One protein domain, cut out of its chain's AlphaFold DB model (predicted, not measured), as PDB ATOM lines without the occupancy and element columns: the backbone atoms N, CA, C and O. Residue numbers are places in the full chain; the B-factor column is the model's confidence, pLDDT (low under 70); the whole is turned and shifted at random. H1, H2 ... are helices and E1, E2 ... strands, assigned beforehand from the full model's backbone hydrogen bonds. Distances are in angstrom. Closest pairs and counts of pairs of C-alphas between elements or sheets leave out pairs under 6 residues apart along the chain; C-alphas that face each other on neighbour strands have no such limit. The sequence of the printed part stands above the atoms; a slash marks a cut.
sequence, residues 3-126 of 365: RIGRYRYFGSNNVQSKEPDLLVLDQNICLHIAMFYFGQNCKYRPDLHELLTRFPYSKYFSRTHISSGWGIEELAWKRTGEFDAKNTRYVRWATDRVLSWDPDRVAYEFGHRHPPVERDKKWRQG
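What this domain is: This is residues 3 to 126 of the 365 residues of an uncharacterized protein of Mycolicibacterium boenickei (UniProt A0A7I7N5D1). A small parallel sheet of two strands, E2 and E3, lies at one side of a cluster of helices with H1 in its middle. H4 crosses H1 and forms a helical hairpin with H3, while H2 and H5 make a second, antiparallel pair of helices; the short H6 and H7 lie on the outside, and residues 13 to 18, after E1, stick out as a loop. The printed part has 124 residues with seven named helices and three named strands, in the order E1, E2, H1, H2, E3, H3, H4, H5, H6, H7, and its class is mostly helix. The whole is compact, with a radius of gyration of the C-alphas of 14.8 A and spans of 43 by 40 by 28 A.

Where its parts are: The sheet consists of E2, residues 22 to 25, 9.7 A from first to last C-alpha, and E3, residues 65 to 67, 6.7 A long. E1, residues 7 to 11, is 13.1 A long and begins at C-alpha 7 at (163.960, 100.100, 28.875). H1 is residues 27 to 37, 15.5 A long, and H2 is residues 45 to 54, 14.1 A long. H3 is residues 69 to 76, 10.4 A long. The longest helix, H4, is residues 85 to 98; it runs 19.7 A from C-alpha 85 at (159.726, 120.774, 44.955) to C-alpha 98 at (154.024, 102.078, 42.429). H5 is residues 103 to 111, 12.2 A long. H6 is residues 116 to 119, and H7 is residues 121 to 126, ending with C-alpha 126 at (147.432, 117.174, 50.148).

How they stand to each other: E2 and E3 are parallel neighbours, their directions 27 degrees apart; N 23 and O 65 are within hydrogen-bond range at 2.8 A, as are N 67 and O 23 at 2.9 A. E2, H1 with H2, and E3 form a strand-helix-strand unit, two parallel neighbour strands with helices between them along the chain, and its crossover is right-handed. E1 pairs with no named strand; it is near E2, and its residues 7 to 8 pair antiparallel with residues 3 to 4. H1 is the hub, touching three helices. H1 and H4 touch, closest at the C-alphas of Ala 34 and Ala 94, 5.0 A apart, and are only just about perpendicular at 71 degrees. H1 and H3 touch, with the C-alphas of Gln 27 and Gly 71 closest at 3.8 A, about perpendicular at 87 degrees. H3 and H4 are a helical hairpin, at a shallow tilt of 27 degrees, opposite ways, with the C-alphas of Ala 76 and Thr 88 closest at 5.3 A. H1 and H2 only just touch, with 3 pairs of C-alphas within 8 A, the closest being Phe 36 and Arg 45 at 6.4 A. H2 and H5 touch at a shallow tilt of 10 degrees, opposite ways, the C-alphas of Thr 53 and Pro 103 closest at 6.2 A. H6 is close to H1 but not clearly touching, with the C-alphas of Tyr 37 and Pro 116 closest at 5.2 A. H7 touches no helix; H4 and H7 are only just apart, 8.3 A at the closest. Every O i to N i+4 pair is within hydrogen-bond range in H1, H2, H3, H4, H5 and H7, and H6 is too short for such a pair.

The domain as a whole: The two C-alphas farthest apart, those of Asn 14 and Gln 125, are 46.5 A from each other. The printed part has no cut, and no link is long. Residues 13 to 18 stand free. The mean pLDDT of the printed part is 85.9; residues 12 to 18 and 56 to 62 are under 70.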
ATOM      1  N   ARG A   3     166.957  93.870  27.759       75.00
ATOM      2  CA  ARG A   3     165.943  94.865  27.406       75.00
ATOM      3  C   ARG A   3     164.592  94.396  27.933       75.00
ATOM      4  O   ARG A   3     164.314  93.202  27.875       75.00
ATOM      5  N   ILE A   4     163.797  95.327  28.445       74.25
ATOM      6  CA  ILE A   4     162.409  95.109  28.870       74.25
ATOM      7  C   ILE A   4     161.591  96.206  28.203       74.25
ATOM      8  O   ILE A   4     161.750  97.379  28.549       74.25
ATOM      9  N   GLY A   5     160.802  95.854  27.188       78.12
ATOM     10  CA  GLY A   5     160.142  96.847  26.343       78.12
ATOM     11  C   GLY A   5     161.126  97.891  25.787       78.12
ATOM     12  O   GLY A   5     162.110  97.554  25.129       78.12
ATOM     13  N   ARG A   6     160.903  99.180  26.055       79.38
ATOM     14  CA  ARG A   6     161.810 100.303  25.720       79.38
ATOM     15  C   ARG A   6     162.915 100.580  26.734       79.38
ATOM     16  O   ARG A   6     163.758 101.433  26.478       79.38
ATOM     17  N   TYR A   7     162.937  99.886  27.862       83.19
ATOM     18  CA  TYR A   7     163.960 100.100  28.875       83.19
ATOM     19  C   TYR A   7     165.159  99.207  28.611       83.19
ATOM     20  O   TYR A   7     165.045  97.983  28.476       83.19
ATOM     21  N   ARG A   8     166.334  99.827  28.569       79.62
ATOM     22  CA  ARG A   8     167.599  99.107  28.666       79.62
ATOM     23  C   ARG A   8     168.011  99.074  30.118       79.62
ATOM     24  O   ARG A   8     167.919 100.084  30.811       79.62
ATOM     25  N   TYR A   9     168.515  97.927  30.553       76.62
ATOM     26  CA  TYR A   9     169.236  97.868  31.809       76.62
ATOM     27  C   TYR A   9     170.607  97.230  31.626       76.62
ATOM     28  O   TYR A   9     170.778  96.221  30.934       76.62
ATOM     29  N   PHE A  10     171.603  97.864  32.232       75.44
ATOM     30  CA  PHE A  10     172.996  97.439  32.196       75.44
ATOM     31  C   PHE A  10     173.443  97.112  33.617       75.44
ATOM     32  O   PHE A  10     173.139  97.846  34.554       75.44
ATOM     33  N   GLY A  11     174.106  95.966  33.769       70.38
ATOM     34  CA  GLY A  11     174.479  95.399  35.061       70.38
ATOM     35  C   GLY A  11     175.984  95.239  35.243       70.38
ATOM     36  O   GLY A  11     176.758  95.327  34.285       70.38
ATOM     37  N   SER A  12     176.377  94.981  36.490       62.69
ATOM     38  CA  SER A  12     177.773  94.839  36.920       62.69
ATOM     39  C   SER A  12     178.465  93.593  36.363       62.69
ATOM     40  O   SER A  12     179.686  93.545  36.266       62.69
ATOM     41  N   ASN A  13     177.684  92.590  35.955       56.78
ATOM     42  CA  ASN A  13     178.172  91.338  35.395       56.78
ATOM     43  C   ASN A  13     177.717  91.162  33.940       56.78
ATOM     44  O   ASN A  13     176.537  91.305  33.625       56.78
ATOM     45  N   ASN A  14     178.628  90.696  33.078       49.56
ATOM     46  CA  ASN A  14     178.311  90.173  31.737       49.56
ATOM     47  C   ASN A  14     177.484  88.870  31.767       49.56
ATOM     48  O   ASN A  14     177.164  88.308  30.718       49.56
ATOM     49  N   VAL A  15     177.128  88.370  32.953       45.16
ATOM     50  CA  VAL A  15     176.304  87.174  33.121       45.16
ATOM     51  C   VAL A  15     174.846  87.556  32.868       45.16
ATOM     52  O   VAL A  15     174.105  87.899  33.784       45.16
ATOM     53  N   GLN A  16     174.449  87.487  31.596       49.91
ATOM     54  CA  GLN A  16     173.126  87.831  31.053       49.91
ATOM     55  C   GLN A  16     171.927  87.107  31.711       49.91
ATOM     56  O   GLN A  16     170.788  87.391  31.356       49.91
ATOM     57  N   SER A  17     172.146  86.190  32.664       51.34
ATOM     58  CA  SER A  17     171.117  85.290  33.201       51.34
ATOM     59  C   SER A  17     170.714  85.506  34.665       51.34
ATOM     60  O   SER A  17     169.734  84.900  35.094       51.34
ATOM     61  N   LYS A  18     171.413  86.341  35.451       63.94
ATOM     62  CA  LYS A  18     171.039  86.587  36.858       63.94
ATOM     63  C   LYS A  18     170.327  87.925  37.020       63.94
ATOM     64  O   LYS A  18     170.865  88.967  36.652       63.94
ATOM     65  N   GLU A  19     169.127  87.880  37.596       76.69
ATOM     66  CA  GLU A  19     168.388  89.067  38.037       76.69
ATOM     67  C   GLU A  19     169.274  89.936  38.955       76.69
ATOM     68  O   GLU A  19     170.078  89.390  39.724       76.69
ATOM     69  N   PRO A  20     169.202  91.275  38.849       81.62
ATOM     70  CA  PRO A  20     169.948  92.162  39.731       81.62
ATOM     71  C   PRO A  20     169.440  92.056  41.171       81.62
ATOM     72  O   PRO A  20     168.246  91.904  41.409       81.62
ATOM     73  N   ASP A  21     170.342  92.188  42.140       80.94
ATOM     74  CA  ASP A  21     169.983  92.355  43.552       80.94
ATOM     75  C   ASP A  21     169.439  93.770  43.804       80.94
ATOM     76  O   ASP A  21     168.610  93.970  44.692       80.94
ATOM     77  N   LEU A  22     169.914  94.748  43.022       82.88
ATOM     78  CA  LEU A  22     169.465  96.136  43.022       82.88
ATOM     79  C   LEU A  22     169.271  96.634  41.591       82.88
ATOM     80  O   LEU A  22     170.209  96.621  40.797       82.88
ATOM     81  N   LEU A  23     168.078  97.132  41.293       87.38
ATOM     82  CA  LEU A  23     167.767  97.886  40.092       87.38
ATOM     83  C   LEU A  23     167.614  99.366  40.451       87.38
ATOM     84  O   LEU A  23     166.691  99.748  41.168       87.38
ATOM     85  N   VAL A  24     168.511 100.206  39.955       87.94
ATOM     86  CA  VAL A  24     168.424 101.660  40.090       87.94
ATOM     87  C   VAL A  24     167.665 102.211  38.889       87.94
ATOM     88  O   VAL A  24     168.002 101.909  37.745       87.94
ATOM     89  N   LEU A  25     166.634 103.006  39.139       90.06
ATOM     90  CA  LEU A  25     165.876 103.676  38.093       90.06
ATOM     91  C   LEU A  25     166.517 105.027  37.775       90.06
ATOM     92  O   LEU A  25     166.779 105.833  38.672       90.06
ATOM     93  N   ASP A  26     166.739 105.263  36.491       89.50
ATOM     94  CA  ASP A  26     167.088 106.571  35.957       89.50
ATOM     95  C   ASP A  26     165.899 107.552  36.068       89.50
ATOM     96  O   ASP A  26     164.738 107.152  36.252       89.50
ATOM     97  N   GLN A  27     166.177 108.849  35.942       90.19
ATOM     98  CA  GLN A  27     165.204 109.939  35.999       90.19
ATOM     99  C   GLN A  27     164.031 109.731  35.025       90.19
ATOM    100  O   GLN A  27     162.870 109.922  35.399       90.19
ATOM    101  N   ASN A  28     164.304 109.298  33.788       90.25
ATOM    102  CA  ASN A  28     163.277 109.075  32.760       90.25
ATOM    103  C   ASN A  28     162.244 108.007  33.172       90.25
ATOM    104  O   ASN A  28     161.039 108.234  33.062       90.25
ATOM    105  N   ILE A  29     162.675 106.883  33.753       91.38
ATOM    106  CA  ILE A  29     161.762 105.833  34.218       91.38
ATOM    107  C   ILE A  29     160.922 106.338  35.393       91.38
ATOM    108  O   ILE A  29     159.722 106.065  35.454       91.38
ATOM    109  N   CYS A  30     161.516 107.114  36.303       93.69
ATOM    110  CA  CYS A  30     160.777 107.736  37.402       93.69
ATOM    111  C   CYS A  30     159.660 108.654  36.871       93.69
ATOM    112  O   CYS A  30     158.522 108.591  37.344       93.69
ATOM    113  N   LEU A  31     159.948 109.443  35.829       93.50
ATOM    114  CA  LEU A  31     158.950 110.266  35.142       93.50
ATOM    115  C   LEU A  31     157.857 109.416  34.481       93.50
ATOM    116  O   LEU A  31     156.681 109.752  34.598       93.50
ATOM    117  N   HIS A  32     158.200 108.293  33.845       93.88
ATOM    118  CA  HIS A  32     157.211 107.391  33.241       93.88
ATOM    119  C   HIS A  32     156.272 106.768  34.275       93.88
ATOM    120  O   HIS A  32     155.066 106.680  34.036       93.88
ATOM    121  N   ILE A  33     156.808 106.377  35.436       95.06
ATOM    122  CA  ILE A  33     156.008 105.908  36.571       95.06
ATOM    123  C   ILE A  33     155.012 106.986  36.995       95.06
ATOM    124  O   ILE A  33     153.825 106.698  37.166       95.06
ATOM    125  N   ALA A  34     155.470 108.232  37.111       96.00
ATOM    126  CA  ALA A  34     154.610 109.346  37.471       96.00
ATOM    127  C   ALA A  34     153.525 109.603  36.413       96.00
ATOM    128  O   ALA A  34     152.340 109.657  36.742       96.00
ATOM    129  N   MET A  35     153.889 109.651  35.130       94.69
ATOM    130  CA  MET A  35     152.930 109.811  34.032       94.69
ATOM    131  C   MET A  35     151.844 108.729  34.034       94.69
ATOM    132  O   MET A  35     150.673 109.045  33.819       94.69
ATOM    133  N   PHE A  36     152.212 107.471  34.303       95.12
ATOM    134  CA  PHE A  36     151.254 106.376  34.451       95.12
ATOM    135  C   PHE A  36     150.341 106.583  35.667       95.12
ATOM    136  O   PHE A  36     149.117 106.547  35.534       95.12
ATOM    137  N   TYR A  37     150.926 106.824  36.843       96.25
ATOM    138  CA  TYR A  37     150.197 106.912  38.107       96.25
ATOM    139  C   TYR A  37     149.144 108.033  38.104       96.25
ATOM    140  O   TYR A  37     148.037 107.866  38.626       96.25
ATOM    141  N   PHE A  38     149.468 109.161  37.476       95.75
ATOM    142  CA  PHE A  38     148.585 110.320  37.370       95.75
ATOM    143  C   PHE A  38     147.751 110.364  36.082       95.75
ATOM    144  O   PHE A  38     146.953 111.280  35.914       95.75
ATOM    145  N   GLY A  39     147.908 109.394  35.177       92.19
ATOM    146  CA  GLY A  39     147.120 109.313  33.944       92.19
ATOM    147  C   GLY A  39     147.456 110.369  32.888       92.19
ATOM    148  O   GLY A  39     146.602 110.691  32.069       92.19
ATOM    149  N   GLN A  40     148.675 110.912  32.891       88.75
ATOM    150  CA  GLN A  40     149.096 111.950  31.941       88.75
ATOM    151  C   GLN A  40     149.489 111.392  30.569       88.75
ATOM    152  O   GLN A  40     149.313 112.068  29.559       88.75
ATOM    153  N   ASN A  41     150.052 110.180  30.517       79.81
ATOM    154  CA  ASN A  41     150.503 109.567  29.269       79.81
ATOM    155  C   ASN A  41     150.449 108.033  29.349       79.81
ATOM    156  O   ASN A  41     150.886 107.437  30.333       79.81
ATOM    157  N   CYS A  42     149.939 107.384  28.299       74.81
ATOM    158  CA  CYS A  42     149.879 105.925  28.178       74.81
ATOM    159  C   CYS A  42     150.969 105.324  27.273       74.81
ATOM    160  O   CYS A  42     151.111 104.102  27.246       74.81
ATOM    161  N   LYS A  43     151.773 106.149  26.580       84.31
ATOM    162  CA  LYS A  43     152.817 105.730  25.621       84.31
ATOM    163  C   LYS A  43     153.800 104.706  26.196       84.31
ATOM    164  O   LYS A  43     154.291 103.863  25.448       84.31
ATOM    165  N   TYR A  44     154.088 104.800  27.492       85.00
ATOM    166  CA  TYR A  44     155.082 103.987  28.204       85.00
ATOM    167  C   TYR A  44     154.458 102.892  29.073       85.00
ATOM    168  O   TYR A  44     155.169 102.135  29.731       85.00
ATOM    169  N   ARG A  45     153.121 102.807  29.100       86.31
ATOM    170  CA  ARG A  45     152.375 101.905  29.985       86.31
ATOM    171  C   ARG A  45     152.695 100.423  29.733       86.31
ATOM    172  O   ARG A  45     152.893  99.731  30.726       86.31
ATOM    173  N   PRO A  46     152.791  99.917  28.484       88.12
ATOM    174  CA  PRO A  46     153.144  98.514  28.250       88.12
ATOM    175  C   PRO A  46     154.554  98.174  28.744       88.12
ATOM    176  O   PRO A  46     154.727  97.208  29.479       88.12
ATOM    177  N   ASP A  47     155.538  99.016  28.414       88.31
ATOM    178  CA  ASP A  47     156.936  98.818  28.814       88.31
ATOM    179  C   ASP A  47     157.088  98.867  30.342       88.31
ATOM    180  O   ASP A  47     157.827  98.088  30.944       88.31
ATOM    181  N   LEU A  48     156.370  99.791  30.994       90.12
ATOM    182  CA  LEU A  48     156.400  99.932  32.446       90.12
ATOM    183  C   LEU A  48     155.728  98.746  33.147       90.12
ATOM    184  O   LEU A  48     156.230  98.282  34.169       90.12
ATOM    185  N   HIS A  49     154.633  98.229  32.586       90.69
ATOM    186  CA  HIS A  49     153.991  97.016  33.086       90.69
ATOM    187  C   HIS A  49     154.948  95.823  33.033       90.69
ATOM    188  O   HIS A  49     155.070  95.085  34.009       90.69
ATOM    189  N   GLU A  50     155.666  95.664  31.918       88.88
ATOM    190  CA  GLU A  50     156.660  94.607  31.745       88.88
ATOM    191  C   GLU A  50     157.797  94.733  32.775       88.88
ATOM    192  O   GLU A  50     158.135  93.750  33.433       88.88
ATOM    193  N   LEU A  51     158.321  95.948  33.001       88.75
ATOM    194  CA  LEU A  51     159.364  96.218  34.001       88.75
ATOM    195  C   LEU A  51     158.928  95.840  35.422       88.75
ATOM    196  O   LEU A  51     159.649  95.126  36.121       88.75
ATOM    197  N   LEU A  52     157.747  96.297  35.837       88.44
ATOM    198  CA  LEU A  52     157.228  96.078  37.190       88.44
ATOM    199  C   LEU A  52     156.788  94.627  37.423       88.44
ATOM    200  O   LEU A  52     156.867  94.140  38.546       88.44
ATOM    201  N   THR A  53     156.379  93.918  36.371       86.38
ATOM    202  CA  THR A  53     156.063  92.482  36.446       86.38
ATOM    203  C   THR A  53     157.330  91.627  36.438       86.38
ATOM    204  O   THR A  53     157.354  90.555  37.040       86.38
ATOM    205  N   ARG A  54     158.403  92.087  35.777       84.50
ATOM    206  CA  ARG A  54     159.698  91.393  35.760       84.50
ATOM    207  C   ARG A  54     160.415  91.474  37.103       84.50
ATOM    208  O   ARG A  54     161.046  90.499  37.502       84.50
ATOM    209  N   PHE A  55     160.304  92.616  37.780       82.38
ATOM    210  CA  PHE A  55     160.889  92.858  39.097       82.38
ATOM    211  C   PHE A  55     159.798  93.228  40.112       82.38
ATOM    212  O   PHE A  55     159.759  94.360  40.593       82.38
ATOM    213  N   PRO A  56     158.880  92.303  40.431       69.38
ATOM    214  CA  PRO A  56     157.765  92.625  41.297       69.38
ATOM    215  C   PRO A  56     158.258  92.802  42.730       69.38
ATOM    216  O   PRO A  56     158.963  91.943  43.270       69.38
ATOM    217  N   TYR A  57     157.850  93.895  43.373       68.19
ATOM    218  CA  TYR A  57     158.080  94.042  44.799       68.19
ATOM    219  C   TYR A  57     157.203  93.039  45.552       68.19
ATOM    220  O   TYR A  57     155.994  92.960  45.373       68.19
ATOM    221  N   SER A  58     157.808  92.248  46.426       58.59
ATOM    222  CA  SER A  58     157.090  91.394  47.365       58.59
ATOM    223  C   SER A  58     157.868  91.325  48.662       58.59
ATOM    224  O   SER A  58     159.045  90.959  48.666       58.59
ATOM    225  N   LYS A  59     157.192  91.598  49.783       58.28
ATOM    226  CA  LYS A  59     157.770  91.466  51.129       58.28
ATOM    227  C   LYS A  59     158.373  90.072  51.380       58.28
ATOM    228  O   LYS A  59     159.273  89.949  52.202       58.28
ATOM    229  N   TYR A  60     157.895  89.049  50.665       50.91
ATOM    230  CA  TYR A  60     158.300  87.652  50.836       50.91
ATOM    231  C   TYR A  60     159.147  87.100  49.678       50.91
ATOM    232  O   TYR A  60     159.928  86.177  49.898       50.91
ATOM    233  N   PHE A  61     159.024  87.654  48.465       51.69
ATOM    234  CA  PHE A  61     159.604  87.055  47.252       51.69
ATOM    235  C   PHE A  61     160.529  87.978  46.442       51.69
ATOM    236  O   PHE A  61     161.129  87.511  45.473       51.69
ATOM    237  N   SER A  62     160.690  89.257  46.813       67.25
ATOM    238  CA  SER A  62     161.516  90.181  46.019       67.25
ATOM    239  C   SER A  62     162.999  89.829  46.121       67.25
ATOM    240  O   SER A  62     163.662  90.114  47.123       67.25
ATOM    241  N   ARG A  63     163.536  89.227  45.058       73.00
ATOM    242  CA  ARG A  63     164.982  89.014  44.894       73.00
ATOM    243  C   ARG A  63     165.705  90.315  44.553       73.00
ATOM    244  O   ARG A  63     166.790  90.558  45.073       73.00
ATOM    245  N   THR A  64     165.058  91.160  43.758       80.56
ATOM    246  CA  THR A  64     165.551  92.473  43.333       80.56
ATOM    247  C   THR A  64     164.969  93.570  44.217       80.56
ATOM    248  O   THR A  64     163.757  93.644  44.410       80.56
ATOM    249  N   HIS A  65     165.821  94.437  44.757       82.31
ATOM    250  CA  HIS A  65     165.412  95.724  45.313       82.31
ATOM    251  C   HIS A  65     165.364  96.761  44.185       82.31
ATOM    252  O   HIS A  65     166.251  96.763  43.339       82.31
ATOM    253  N   ILE A  66     164.362  97.642  44.158       86.56
ATOM    254  CA  ILE A  66     164.286  98.737  43.182       86.56
ATOM    255  C   ILE A  66     164.471 100.057  43.923       86.56
ATOM    256  O   ILE A  66     163.791 100.292  44.919       86.56
ATOM    257  N   SER A  67     165.369 100.913  43.435       86.81
ATOM    258  CA  SER A  67     165.602 102.248  43.989       86.81
ATOM    259  C   SER A  67     165.397 103.326  42.931       86.81
ATOM    260  O   SER A  67     166.011 103.281  41.870       86.81
ATOM    261  N   SER A  68     164.565 104.319  43.243       89.00
ATOM    262  CA  SER A  68     164.357 105.538  42.446       89.00
ATOM    263  C   SER A  68     165.110 106.756  42.992       89.00
ATOM    264  O   SER A  68     165.039 107.827  42.397       89.00
ATOM    265  N   GLY A  69     165.835 106.614  44.110       87.38
ATOM    266  CA  GLY A  69     166.397 107.746  44.857       87.38
ATOM    267  C   GLY A  69     167.270 108.672  44.007       87.38
ATOM    268  O   GLY A  69     167.037 109.873  43.991       87.38
ATOM    269  N   TRP A  70     168.209 108.116  43.235       87.75
ATOM    270  CA  TRP A  70     169.086 108.901  42.356       87.75
ATOM    271  C   TRP A  70     168.333 109.615  41.235       87.75
ATOM    272  O   TRP A  70     168.580 110.793  41.019       87.75
ATOM    273  N   GLY A  71     167.389 108.942  40.568       89.94
ATOM    274  CA  GLY A  71     166.600 109.571  39.503       89.94
ATOM    275  C   GLY A  71     165.689 110.687  40.021       89.94
ATOM    276  O   GLY A  71     165.450 111.668  39.320       89.94
ATOM    277  N   ILE A  72     165.202 110.570  41.261       91.69
ATOM    278  CA  ILE A  72     164.453 111.638  41.936       91.69
ATOM    279  C   ILE A  72     165.382 112.790  42.324       91.69
ATOM    280  O   ILE A  72     164.995 113.942  42.169       91.69
ATOM    281  N   GLU A  73     166.584 112.501  42.819       90.50
ATOM    282  CA  GLU A  73     167.549 113.524  43.231       90.50
ATOM    283  C   GLU A  73     168.069 114.338  42.037       90.50
ATOM    284  O   GLU A  73     168.110 115.566  42.094       90.50
ATOM    285  N   GLU A  74     168.387 113.661  40.930       91.44
ATOM    286  CA  GLU A  74     168.758 114.291  39.659       91.44
ATOM    287  C   GLU A  74     167.641 115.194  39.125       91.44
ATOM    288  O   GLU A  74     167.904 116.303  38.663       91.44
ATOM    289  N   LEU A  75     166.382 114.749  39.226       91.75
ATOM    290  CA  LEU A  75     165.221 115.560  38.855       91.75
ATOM    291  C   LEU A  75     165.075 116.801  39.738       91.75
ATOM    292  O   LEU A  75     164.652 117.856  39.264       91.75
ATOM    293  N   ALA A  76     165.335 116.640  41.031       92.75
ATOM    294  CA  ALA A  76     164.962 117.611  42.038       92.75
ATOM    295  C   ALA A  76     165.837 118.860  42.013       92.75
ATOM    296  O   ALA A  76     165.330 119.958  42.255       92.75
ATOM    297  N   TRP A  77     167.127 118.698  41.722       93.25
ATOM    298  CA  TRP A  77     168.128 119.743  41.885       93.25
ATOM    299  C   TRP A  77     168.783 120.147  40.574       93.25
ATOM    300  O   TRP A  77     169.432 119.352  39.891       93.25
ATOM    301  N   LYS A  78     168.743 121.449  40.293       94.38
ATOM    302  CA  LYS A  78     169.703 122.049  39.368       94.38
ATOM    303  C   LYS A  78     171.003 122.359  40.095       94.38
ATOM    304  O   LYS A  78     171.007 122.677  41.281       94.38
ATOM    305  N   ARG A  79     172.088 122.401  39.324       95.06
ATOM    306  CA  ARG A  79     173.415 122.867  39.746       95.06
ATOM    307  C   ARG A  79     173.395 124.220  40.477       95.06
ATOM    308  O   ARG A  79     174.216 124.474  41.348       95.06
ATOM    309  N   THR A  80     172.471 125.099  40.099       94.88
ATOM    310  CA  THR A  80     172.322 126.457  40.641       94.88
ATOM    311  C   THR A  80     171.591 126.506  41.985       94.88
ATOM    312  O   THR A  80     171.313 127.592  42.482       94.88
ATOM    313  N   GLY A  81     171.234 125.357  42.565       92.06
ATOM    314  CA  GLY A  81     170.470 125.276  43.809       92.06
ATOM    315  C   GLY A  81     168.977 125.531  43.659       92.06
ATOM    316  O   GLY A  81     168.258 125.550  44.658       92.06
ATOM    317  N   GLU A  82     168.473 125.692  42.437       94.56
ATOM    318  CA  GLU A  82     167.036 125.621  42.180       94.56
ATOM    319  C   GLU A  82     166.533 124.205  42.484       94.56
ATOM    320  O   GLU A  82     167.059 123.224  41.955       94.56
ATOM    321  N   PHE A  83     165.500 124.121  43.325       94.75
ATOM    322  CA  PHE A  83     164.879 122.868  43.741       94.75
ATOM    323  C   PHE A  83     163.429 122.815  43.262       94.75
ATOM    324  O   PHE A  83     162.595 123.619  43.691       94.75
ATOM    325  N   ASP A  84     163.112 121.866  42.381       94.94
ATOM    326  CA  ASP A  84     161.760 121.696  41.845       94.94
ATOM    327  C   ASP A  84     160.890 120.867  42.798       94.94
ATOM    328  O   ASP A  84     160.538 119.716  42.541       94.94
ATOM    329  N   ALA A  85     160.514 121.461  43.933       94.81
ATOM    330  CA  ALA A  85     159.726 120.774  44.955       94.81
ATOM    331  C   ALA A  85     158.409 120.191  44.406       94.81
ATOM    332  O   ALA A  85     157.953 119.137  44.857       94.81
ATOM    333  N   LYS A  86     157.781 120.861  43.428       94.38
ATOM    334  CA  LYS A  86     156.499 120.426  42.856       94.38
ATOM    335  C   LYS A  86     156.671 119.147  42.051       94.38
ATOM    336  O   LYS A  86     155.922 118.193  42.282       94.38
ATOM    337  N   ASN A  87     157.636 119.126  41.138       94.12
ATOM    338  CA  ASN A  87     157.889 117.963  40.303       94.12
ATOM    339  C   ASN A  87     158.506 116.818  41.117       94.12
ATOM    340  O   ASN A  87     158.080 115.673  40.982       94.12
ATOM    341  N   THR A  88     159.396 117.125  42.066       94.75
ATOM    342  CA  THR A  88     159.942 116.140  43.011       94.75
ATOM    343  C   THR A  88     158.842 115.476  43.823       94.75
ATOM    344  O   THR A  88     158.798 114.251  43.885       94.75
ATOM    345  N   ARG A  89     157.905 116.245  44.404       95.69
ATOM    346  CA  ARG A  89     156.751 115.679  45.125       95.69
ATOM    347  C   ARG A  89     155.966 114.722  44.239       95.69
ATOM    348  O   ARG A  89     155.606 113.630  44.669       95.69
ATOM    349  N   TYR A  90     155.664 115.175  43.028       95.44
ATOM    350  CA  TYR A  90     154.858 114.450  42.058       95.44
ATOM    351  C   TYR A  90     155.511 113.111  41.687       95.44
ATOM    352  O   TYR A  90     154.894 112.059  41.856       95.44
ATOM    353  N   VAL A  91     156.781 113.129  41.279       96.25
ATOM    354  CA  VAL A  91     157.509 111.919  40.883       96.25
ATOM    355  C   VAL A  91     157.769 111.003  42.074       96.25
ATOM    356  O   VAL A  91     157.420 109.827  41.998       96.25
ATOM    357  N   ARG A  92     158.285 111.536  43.192       94.81
ATOM    358  CA  ARG A  92     158.571 110.764  44.412       94.81
ATOM    359  C   ARG A  92     157.324 110.047  44.922       94.81
ATOM    360  O   ARG A  92     157.373 108.850  45.188       94.81
ATOM    361  N   TRP A  93     156.182 110.738  44.986       96.38
ATOM    362  CA  TRP A  93     154.932 110.122  45.431       96.38
ATOM    363  C   TRP A  93     154.527 108.945  44.543       96.38
ATOM    364  O   TRP A  93     154.234 107.861  45.051       96.38
ATOM    365  N   ALA A  94     154.523 109.137  43.223       96.56
ATOM    366  CA  ALA A  94     154.158 108.079  42.291       96.56
ATOM    367  C   ALA A  94     155.112 106.885  42.378       96.56
ATOM    368  O   ALA A  94     154.644 105.749  42.452       96.56
ATOM    369  N   THR A  95     156.428 107.119  42.420       94.38
ATOM    370  CA  THR A  95     157.412 106.038  42.543       94.38
ATOM    371  C   THR A  95     157.258 105.281  43.853       94.38
ATOM    372  O   THR A  95     157.201 104.056  43.827       94.38
ATOM    373  N   ASP A  96     157.083 105.974  44.981       92.19
ATOM    374  CA  ASP A  96     156.922 105.333  46.290       92.19
ATOM    375  C   ASP A  96     155.660 104.467  46.341       92.19
ATOM    376  O   ASP A  96     155.652 103.394  46.944       92.19
ATOM    377  N   ARG A  97     154.569 104.917  45.704       93.69
ATOM    378  CA  ARG A  97     153.337 104.127  45.605       93.69
ATOM    379  C   ARG A  97     153.546 102.917  44.701       93.69
ATOM    380  O   ARG A  97     153.333 101.798  45.155       93.69
ATOM    381  N   VAL A  98     153.958 103.130  43.455       93.19
ATOM    382  CA  VAL A  98     154.024 102.078  42.429       93.19
ATOM    383  C   VAL A  98     155.050 101.002  42.786       93.19
ATOM    384  O   VAL A  98     154.749  99.820  42.666       93.19
ATOM    385  N   LEU A  99     156.223 101.384  43.298       90.25
ATOM    386  CA  LEU A  99     157.271 100.434  43.686       90.25
ATOM    387  C   LEU A  99     156.952  99.671  44.982       90.25
ATOM    388  O   LEU A  99     157.657  98.724  45.316       90.25
ATOM    389  N   SER A 100     155.895 100.059  45.705       88.38
ATOM    390  CA  SER A 100     155.412  99.333  46.888       88.38
ATOM    391  C   SER A 100     154.350  98.274  46.574       88.38
ATOM    392  O   SER A 100     153.909  97.566  47.480       88.38
ATOM    393  N   TRP A 101     153.897  98.184  45.321       90.25
ATOM    394  CA  TRP A 101     152.840  97.262  44.922       90.25
ATOM    395  C   TRP A 101     153.357  95.838  44.743       90.25
ATOM    396  O   TRP A 101     154.405  95.613  44.141       90.25
ATOM    397  N   ASP A 102     152.570  94.882  45.230       86.88
ATOM    398  CA  ASP A 102     152.725  93.476  44.878       86.88
ATOM    399  C   ASP A 102     152.315  93.212  43.411       86.88
ATOM    400  O   ASP A 102     151.658  94.054  42.785       86.88
ATOM    401  N   PRO A 103     152.722  92.072  42.817       86.38
ATOM    402  CA  PRO A 103     152.429  91.798  41.411       86.38
ATOM    403  C   PRO A 103     150.928  91.783  41.071       86.38
ATOM    404  O   PRO A 103     150.552  92.257  39.999       86.38
ATOM    405  N   ASP A 104     150.063  91.317  41.977       89.06
ATOM    406  CA  ASP A 104     148.608  91.319  41.760       89.06
ATOM    407  C   ASP A 104     148.071  92.752  41.678       89.06
ATOM    408  O   ASP A 104     147.253  93.091  40.816       89.06
ATOM    409  N   ARG A 105     148.580  93.635  42.543       91.25
ATOM    410  CA  ARG A 105     148.255  95.056  42.535       91.25
ATOM    411  C   ARG A 105     148.765  95.749  41.275       91.25
ATOM    412  O   ARG A 105     148.037  96.582  40.733       91.25
ATOM    413  N   VAL A 106     149.960  95.404  40.791       91.56
ATOM    414  CA  VAL A 106     150.475  95.889  39.499       91.56
ATOM    415  C   VAL A 106     149.516  95.485  38.377       91.56
ATOM    416  O   VAL A 106     149.007  96.361  37.679       91.56
ATOM    417  N   ALA A 107     149.182  94.198  38.247       90.44
ATOM    418  CA  ALA A 107     148.272  93.720  37.203       90.44
ATOM    419  C   ALA A 107     146.896  94.412  37.268       90.44
ATOM    420  O   ALA A 107     146.362  94.854  36.247       90.44
ATOM    421  N   TYR A 108     146.347  94.579  38.475       92.75
ATOM    422  CA  TYR A 108     145.082  95.278  38.695       92.75
ATOM    423  C   TYR A 108     145.125  96.744  38.241       92.75
ATOM    424  O   TYR A 108     144.249  97.185  37.496       92.75
ATOM    425  N   GLU A 109     146.132  97.511  38.672       93.81
ATOM    426  CA  GLU A 109     146.235  98.944  38.362       93.81
ATOM    427  C   GLU A 109     146.513  99.186  36.871       93.81
ATOM    428  O   GLU A 109     145.950 100.103  36.270       93.81
ATOM    429  N   PHE A 110     147.307  98.322  36.232       93.38
ATOM    430  CA  PHE A 110     147.569  98.387  34.793       93.38
ATOM    431  C   PHE A 110     146.409  97.876  33.930       93.38
ATOM    432  O   PHE A 110     146.303  98.298  32.777       93.38
ATOM    433  N   GLY A 111     145.506  97.053  34.468       90.25
ATOM    434  CA  GLY A 111     144.241  96.677  33.825       90.25
ATOM    435  C   GLY A 111     143.107  97.691  34.030       90.25
ATOM    436  O   GLY A 111     142.077  97.620  33.360       90.25
ATOM    437  N   HIS A 112     143.276  98.653  34.941       90.56
ATOM    438  CA  HIS A 112     142.218  99.589  35.308       90.56
ATOM    439  C   HIS A 112     142.036 100.720  34.284       90.56
ATOM    440  O   HIS A 112     143.008 101.292  33.779       90.56
ATOM    441  N   ARG A 113     140.772 101.097  34.023       88.19
ATOM    442  CA  ARG A 113     140.414 102.197  33.103       88.19
ATOM    443  C   ARG A 113     140.859 103.567  33.621       88.19
ATOM    444  O   ARG A 113     141.282 104.412  32.840       88.19
ATOM    445  N   HIS A 114     140.746 103.773  34.928       91.06
ATOM    446  CA  HIS A 114     141.025 105.040  35.597       91.06
ATOM    447  C   HIS A 114     142.417 105.037  36.237       91.06
ATOM    448  O   HIS A 114     142.774 104.029  36.862       91.06
ATOM    449  N   PRO A 115     143.183 106.142  36.161       94.06
ATOM    450  CA  PRO A 115     144.525 106.200  36.723       94.06
ATOM    451  C   PRO A 115     144.527 105.993  38.248       94.06
ATOM    452  O   PRO A 115     143.541 106.325  38.919       94.06
ATOM    453  N   PRO A 116     145.623 105.455  38.814       95.75
ATOM    454  CA  PRO A 116     145.753 105.204  40.250       95.75
ATOM    455  C   PRO A 116     145.438 106.418  41.137       95.75
ATOM    456  O   PRO A 116     144.780 106.268  42.171       95.75
ATOM    457  N   VAL A 117     145.851 107.625  40.725       96.06
ATOM    458  CA  VAL A 117     145.663 108.855  41.514       96.06
ATOM    459  C   VAL A 117     144.199 109.139  41.874       96.06
ATOM    460  O   VAL A 117     143.923 109.617  42.973       96.06
ATOM    461  N   GLU A 118     143.233 108.791  41.014       95.50
ATOM    462  CA  GLU A 118     141.804 109.040  41.271       95.50
ATOM    463  C   GLU A 118     141.293 108.293  42.511       95.50
ATOM    464  O   GLU A 118     140.314 108.694  43.148       95.50
ATOM    465  N   ARG A 119     141.979 107.210  42.890       94.06
ATOM    466  CA  ARG A 119     141.673 106.391  44.068       94.06
ATOM    467  C   ARG A 119     142.591 106.692  45.251       94.06
ATOM    468  O   ARG A 119     142.291 106.253  46.359       94.06
ATOM    469  N   ASP A 120     143.629 107.510  45.086       95.88
ATOM    470  CA  ASP A 120     144.525 107.880  46.182       95.88
ATOM    471  C   ASP A 120     143.910 108.999  47.039       95.88
ATOM    472  O   ASP A 120     143.794 110.163  46.647       95.88
ATOM    473  N   LYS A 121     143.448 108.626  48.237       95.19
ATOM    474  CA  LYS A 121     142.898 109.577  49.211       95.19
ATOM    475  C   LYS A 121     143.984 110.451  49.841       95.19
ATOM    476  O   LYS A 121     143.706 111.610  50.119       95.19
ATOM    477  N   LYS A 122     145.200 109.929  50.035       95.56
ATOM    478  CA  LYS A 122     146.307 110.673  50.655       95.56
ATOM    479  C   LYS A 122     146.800 111.782  49.731       95.56
ATOM    480  O   LYS A 122     146.985 112.901  50.190       95.56
ATOM    481  N   TRP A 123     146.921 111.504  48.431       95.69
ATOM    482  CA  TRP A 123     147.231 112.542  47.442       95.69
ATOM    483  C   TRP A 123     146.197 113.674  47.470       95.69
ATOM    484  O   TRP A 123     146.562 114.845  47.572       95.69
ATOM    485  N   ARG A 124     144.903 113.323  47.458       92.06
ATOM    486  CA  ARG A 124     143.791 114.290  47.512       92.06
ATOM    487  C   ARG A 124     143.734 115.100  48.806       92.06
ATOM    488  O   ARG A 124     143.296 116.242  48.772       92.06
ATOM    489  N   GLN A 125     144.175 114.524  49.922       93.38
ATOM    490  CA  GLN A 125     144.285 115.218  51.209       93.38
ATOM    491  C   GLN A 125     145.436 116.235  51.251       93.38
ATOM    492  O   GLN A 125     145.480 117.046  52.168       93.38
ATOM    493  N   GLY A 126     146.324 116.232  50.252       91.69
ATOM    494  CA  GLY A 126     147.432 117.174  50.148       91.69
ATOM    495  C   GLY A 126     148.712 116.608  50.747       91.69
ATOM    496  O   GLY A 126     149.037 116.840  51.907       91.69
TER     497      GLY A 126